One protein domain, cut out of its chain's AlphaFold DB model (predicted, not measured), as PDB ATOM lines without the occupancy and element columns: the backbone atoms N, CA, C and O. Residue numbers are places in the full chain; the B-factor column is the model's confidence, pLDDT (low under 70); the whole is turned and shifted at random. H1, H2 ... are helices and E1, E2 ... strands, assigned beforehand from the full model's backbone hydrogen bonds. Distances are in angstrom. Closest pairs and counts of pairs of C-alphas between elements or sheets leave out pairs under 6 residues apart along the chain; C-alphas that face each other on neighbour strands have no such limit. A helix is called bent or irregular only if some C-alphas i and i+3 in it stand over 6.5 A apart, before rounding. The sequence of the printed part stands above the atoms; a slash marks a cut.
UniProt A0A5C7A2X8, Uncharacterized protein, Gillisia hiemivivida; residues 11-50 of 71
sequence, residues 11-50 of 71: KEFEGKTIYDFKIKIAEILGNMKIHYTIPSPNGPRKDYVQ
ATOM      1  N   LYS A  11      17.549   2.558  73.148       89.69
ATOM      2  CA  LYS A  11      18.675   3.343  72.622       89.69
ATOM      3  C   LYS A  11      18.820   3.219  71.108       89.69
ATOM      4  O   LYS A  11      19.243   4.167  70.457       89.69
ATOM      5  N   GLU A  12      18.394   2.099  70.521       86.69
ATOM      6  CA  GLU A  12      18.387   1.903  69.062       86.69
ATOM      7  C   GLU A  12      17.405   2.836  68.324       86.69
ATOM      8  O   GLU A  12      17.397   2.885  67.085       86.69
ATOM      9  N   PHE A  13      16.574   3.567  69.074       88.00
ATOM     10  CA  PHE A  13      15.574   4.508  68.577       88.00
ATOM     11  C   PHE A  13      15.887   5.968  68.917       88.00
ATOM     12  O   PHE A  13      15.077   6.844  68.611       88.00
ATOM     13  N   GLU A  14      17.055   6.272  69.488       92.19
ATOM     14  CA  GLU A  14      17.488   7.661  69.652       92.19
ATOM     15  C   GLU A  14      17.580   8.361  68.285       92.19
ATOM     16  O   GLU A  14      18.178   7.854  67.335       92.19
ATOM     17  N   GLY A  15      16.928   9.520  68.164       91.88
ATOM     18  CA  GLY A  15      16.836  10.270  66.907       91.88
ATOM     19  C   GLY A  15      15.878   9.681  65.862       91.88
ATOM     20  O   GLY A  15      15.740  10.266  64.788       91.88
ATOM     21  N   LYS A  16      15.200   8.564  66.156       90.25
ATOM     22  CA  LYS A  16      14.173   7.980  65.283       90.25
ATOM     23  C   LYS A  16      12.779   8.482  65.632       90.25
ATOM     24  O   LYS A  16      12.523   9.012  66.714       90.25
ATOM     25  N   THR A  17      11.856   8.308  64.697       88.88
ATOM     26  CA  THR A  17      10.455   8.672  64.893       88.88
ATOM     27  C   THR A  17       9.693   7.568  65.629       88.88
ATOM     28  O   THR A  17      10.068   6.395  65.625       88.88
ATOM     29  N   ILE A  18       8.544   7.926  66.211       83.06
ATOM     30  CA  ILE A  18       7.590   6.946  66.759       83.06
ATOM     31  C   ILE A  18       7.133   5.961  65.672       83.06
ATOM     32  O   ILE A  18       6.847   4.802  65.966       83.06
ATOM     33  N   TYR A  19       7.077   6.400  64.415       83.12
ATOM     34  CA  TYR A  19       6.716   5.542  63.293       83.12
ATOM     35  C   TYR A  19       7.752   4.432  63.069       83.12
ATOM     36  O   TYR A  19       7.376   3.270  62.937       83.12
ATOM     37  N   ASP A  20       9.048   4.749  63.154       84.12
ATOM     38  CA  ASP A  20      10.124   3.749  63.068       84.12
ATOM     39  C   ASP A  20      10.031   2.715  64.197       84.12
ATOM     40  O   ASP A  20      10.241   1.518  63.987       84.12
ATOM     41  N   PHE A  21       9.659   3.165  65.400       84.44
ATOM     42  CA  PHE A  21       9.402   2.274  66.528       84.44
ATOM     43  C   PHE A  21       8.211   1.346  66.257       84.44
ATOM     44  O   PHE A  21       8.326   0.131  66.429       84.44
ATOM     45  N   LYS A  22       7.090   1.883  65.755       83.00
ATOM     46  CA  LYS A  22       5.913   1.083  65.379       83.00
ATOM     47  C   LYS A  22       6.236   0.051  64.291       83.00
ATOM     48  O   LYS A  22       5.791  -1.088  64.408       83.00
ATOM     49  N   ILE A  23       7.045   0.407  63.287       84.44
ATOM     50  CA  ILE A  23       7.516  -0.539  62.261       84.44
ATOM     51  C   ILE A  23       8.301  -1.684  62.902       84.44
ATOM     52  O   ILE A  23       8.055  -2.843  62.569       84.44
ATOM     53  N   LYS A  24       9.212  -1.394  63.844       86.50
ATOM     54  CA  LYS A  24       9.972  -2.459  64.513       86.50
ATOM     55  C   LYS A  24       9.056  -3.413  65.274       86.50
ATOM     56  O   LYS A  24       9.238  -4.626  65.194       86.50
ATOM     57  N   ILE A  25       8.074  -2.881  65.998       84.88
ATOM     58  CA  ILE A  25       7.089  -3.708  66.704       84.88
ATOM     59  C   ILE A  25       6.313  -4.581  65.713       84.88
ATOM     60  O   ILE A  25       6.211  -5.787  65.927       84.88
ATOM     61  N   ALA A  26       5.840  -4.006  64.605       82.50
ATOM     62  CA  ALA A  26       5.144  -4.748  63.557       82.50
ATOM     63  C   ALA A  26       6.007  -5.885  62.980       82.50
ATOM     64  O   ALA A  26       5.527  -7.008  62.830       82.50
ATOM     65  N   GLU A  27       7.290  -5.626  62.717       84.31
ATOM     66  CA  GLU A  27       8.249  -6.623  62.229       84.31
ATOM     67  C   GLU A  27       8.446  -7.770  63.234       84.31
ATOM     68  O   GLU A  27       8.432  -8.945  62.858       84.31
ATOM     69  N   ILE A  28       8.615  -7.448  64.519       85.19
ATOM     70  CA  ILE A  28       8.780  -8.439  65.589       85.19
ATOM     71  C   ILE A  28       7.537  -9.329  65.687       85.19
ATOM     72  O   ILE A  28       7.653 -10.556  65.709       85.19
ATOM     73  N   LEU A  29       6.354  -8.715  65.733       82.50
ATOM     74  CA  LEU A  29       5.088  -9.426  65.882       82.50
ATOM     75  C   LEU A  29       4.770 -10.277  64.646       82.50
ATOM     76  O   LEU A  29       4.418 -11.446  64.799       82.50
ATOM     77  N   GLY A  30       4.974  -9.749  63.436       81.44
ATOM     78  CA  GLY A  30       4.736 -10.480  62.184       81.44
ATOM     79  C   GLY A  30       5.644 -11.703  62.001       81.44
ATOM     80  O   GLY A  30       5.256 -12.705  61.392       81.44
ATOM     81  N   ASN A  31       6.844 -11.669  62.584       84.06
ATOM     82  CA  ASN A  31       7.768 -12.802  62.576       84.06
ATOM     83  C   ASN A  31       7.517 -13.814  63.705       84.06
ATOM     84  O   ASN A  31       8.159 -14.871  63.732       84.06
ATOM     85  N   MET A  32       6.593 -13.538  64.631       83.50
ATOM     86  CA  MET A  32       6.321 -14.437  65.746       83.50
ATOM     87  C   MET A  32       5.597 -15.700  65.270       83.50
ATOM     88  O   MET A  32       4.584 -15.641  64.574       83.50
ATOM     89  N   LYS A  33       6.115 -16.864  65.672       85.25
ATOM     90  CA  LYS A  33       5.541 -18.177  65.359       85.25
ATOM     91  C   LYS A  33       5.367 -18.985  66.630       85.25
ATOM     92  O   LYS A  33       6.315 -19.167  67.398       85.25
ATOM     93  N   ILE A  34       4.162 -19.500  66.829       83.19
ATOM     94  CA  ILE A  34       3.860 -20.442  67.901       83.19
ATOM     95  C   ILE A  34       3.888 -21.831  67.283       83.19
ATOM     96  O   ILE A  34       3.033 -22.175  66.472       83.19
ATOM     97  N   HIS A  35       4.899 -22.613  67.647       87.31
ATOM     98  CA  HIS A  35       5.047 -23.987  67.185       87.31
ATOM     99  C   HIS A  35       4.284 -24.939  68.101       87.31
ATOM    100  O   HIS A  35       4.400 -24.848  69.324       87.31
ATOM    101  N   TYR A  36       3.565 -25.891  67.516       84.50
ATOM    102  CA  TYR A  36       2.850 -26.926  68.255       84.50
ATOM    103  C   TYR A  36       3.004 -28.289  67.580       84.50
ATOM    104  O   TYR A  36       3.424 -28.405  66.428       84.50
ATOM    105  N   THR A  37       2.728 -29.344  68.344       92.75
ATOM    106  CA  THR A  37       2.783 -30.725  67.860       92.75
ATOM    107  C   THR A  37       1.377 -31.300  67.854       92.75
ATOM    108  O   THR A  37       0.714 -31.304  68.887       92.75
ATOM    109  N   ILE A  38       0.937 -31.789  66.699       90.62
ATOM    110  CA  ILE A  38      -0.354 -32.443  66.501       90.62
ATOM    111  C   ILE A  38      -0.128 -33.958  66.601       90.62
ATOM    112  O   ILE A  38       0.607 -34.514  65.774       90.62
ATOM    113  N   PRO A  39      -0.726 -34.650  67.586       90.75
ATOM    114  CA  PRO A  39      -0.718 -36.107  67.631       90.75
ATOM    115  C   PRO A  39      -1.451 -36.678  66.409       90.75
ATOM    116  O   PRO A  39      -2.534 -36.212  66.065       90.75
ATOM    117  N   SER A  40      -0.881 -37.687  65.749       89.88
ATOM    118  CA  SER A  40      -1.495 -38.347  64.591       89.88
ATOM    119  C   SER A  40      -1.151 -39.843  64.578       89.88
ATOM    120  O   SER A  40      -0.074 -40.211  65.059       89.88
ATOM    121  N   PRO A  41      -2.022 -40.713  64.022       89.12
ATOM    122  CA  PRO A  41      -1.774 -42.155  63.924       89.12
ATOM    123  C   PRO A  41      -0.472 -42.519  63.195       89.12
ATOM    124  O   PRO A  41       0.135 -43.539  63.500       89.12
ATOM    125  N   ASN A  42      -0.015 -41.665  62.274       91.19
ATOM    126  CA  ASN A  42       1.214 -41.865  61.496       91.19
ATOM    127  C   ASN A  42       2.453 -41.214  62.144       91.19
ATOM    128  O   ASN A  42       3.492 -41.075  61.499       91.19
ATOM    129  N   GLY A  43       2.338 -40.791  63.405       88.81
ATOM    130  CA  GLY A  43       3.370 -40.079  64.151       88.81
ATOM    131  C   GLY A  43       3.071 -38.583  64.319       88.81
ATOM    132  O   GLY A  43       2.287 -38.006  63.562       88.81
ATOM    133  N   PRO A  44       3.667 -37.932  65.333       91.25
ATOM    134  CA  PRO A  44       3.418 -36.526  65.632       91.25
ATOM    135  C   PRO A  44       3.869 -35.606  64.488       91.25
ATOM    136  O   PRO A  44       5.021 -35.660  64.052       91.25
ATOM    137  N   ARG A  45       2.983 -34.706  64.045       92.00
ATOM    138  CA  ARG A  45       3.309 -33.644  63.078       92.00
ATOM    139  C   ARG A  45       3.626 -32.350  63.819       92.00
ATOM    140  O   ARG A  45       2.885 -31.961  64.715       92.00
ATOM    141  N   LYS A  46       4.692 -31.654  63.425       91.56
ATOM    142  CA  LYS A  46       4.961 -30.284  63.886       91.56
ATOM    143  C   LYS A  46       4.286 -29.286  62.957       91.56
ATOM    144  O   LYS A  46       4.361 -29.445  61.742       91.56
ATOM    145  N   ASP A  47       3.668 -28.271  63.535       91.25
ATOM    146  CA  ASP A  47       3.010 -27.188  62.811       91.25
ATOM    147  C   ASP A  47       3.270 -25.844  63.510       91.25
ATOM    148  O   ASP A  47       3.891 -25.807  64.583       91.25
ATOM    149  N   TYR A  48       2.846 -24.737  62.901       87.69
ATOM    150  CA  TYR A  48       2.929 -23.422  63.529       87.69
ATOM    151  C   TYR A  48       1.755 -22.511  63.170       87.69
ATOM    152  O   TYR A  48       1.182 -22.599  62.090       87.69
ATOM    153  N   VAL A  49       1.460 -21.570  64.067       84.12
ATOM    154  CA  VAL A  49       0.551 -20.449  63.804       84.12
ATOM    155  C   VAL A  49       1.296 -19.122  63.941       84.12
ATOM    156  O   VAL A  49       2.182 -18.979  64.790       84.12
ATOM    157  N   GLN A  50       0.953 -18.161  63.084       82.88
ATOM    158  CA  GLN A  50       1.379 -16.765  63.192       82.88
ATOM    159  C   GLN A  50       0.222 -15.957  63.785       82.88
ATOM    160  O   GLN A  50      -0.752 -15.704  63.078       82.88
TER     161      GLN A  50
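Overview. This is residues 11 to 50 of the 71 residues of an uncharacterized protein of Gillisia hiemivivida (UniProt A0A5C7A2X8). This is a thin, extended rod made of two parts set end to end: a two-stranded hairpin, E1 and E2, at one end, and a single helix, H1, in line with it toward the other end. The loop of residues 39 to 44 forms the tip beyond the hairpin, and residues 11 to 17 make a hook before H1; there is no core, and residues 14 to 20, of which 18 to 20 belong to H1, stand free. The printed part has 40 residues, with one named helix and two named strands in the order H1, E1, E2. The sheet has the order E1 - E2, antiparallel, and the class is mixed, helices and strands. The whole is extended, with a radius of gyration of the C-alphas of 17.6 A and spans of 56 by 15 by 7 A.

Along the chain. E1 covers residues 34 to 38 and measures 12.8 A from first to last C-alpha; it begins at C-alpha 34, at (3.860, -20.442, 67.901). E2 covers residues 45 to 49 and measures 13.5 A; it ends at C-alpha 49, at (0.551, -20.449, 63.804). H1 comes before both along the chain, with residues 18 to 30, and measures 18.2 A. It begins at C-alpha 18, at (7.590, 6.946, 66.759), and is not bent.

Arrangement. E1 and E2 form a hairpin and are antiparallel neighbours, with an angle of 148 degrees between their N-to-C directions. Among the C-alphas that face each other are those of His 35 and Tyr 48, 4.3 A apart, and those of Thr 37 and Lys 46, 4.6 A apart. N 38 and O 45 are within hydrogen-bond range at 2.8 A, and N 34 and O 49 at 2.9 A. A short link of 6 residues joins E1 to E2. H1 is joined to E1 by a tight link of 3 residues. H1 and E2 are apart, with no C-alpha of the one within 8 A of the other. In H1 every O i to N i+4 pair is within hydrogen-bond range.

Size, cuts and confidence. The two C-alphas farthest apart are those of Gly 15 and Pro 41, 55.7 A. The first and last printed C-alphas, of Lys 11 and Gln 50, are 28.1 A apart. The printed part has no cut, and neither of its two links is long. The mean pLDDT of the printed part is 87.0, and no printed residue is under 70.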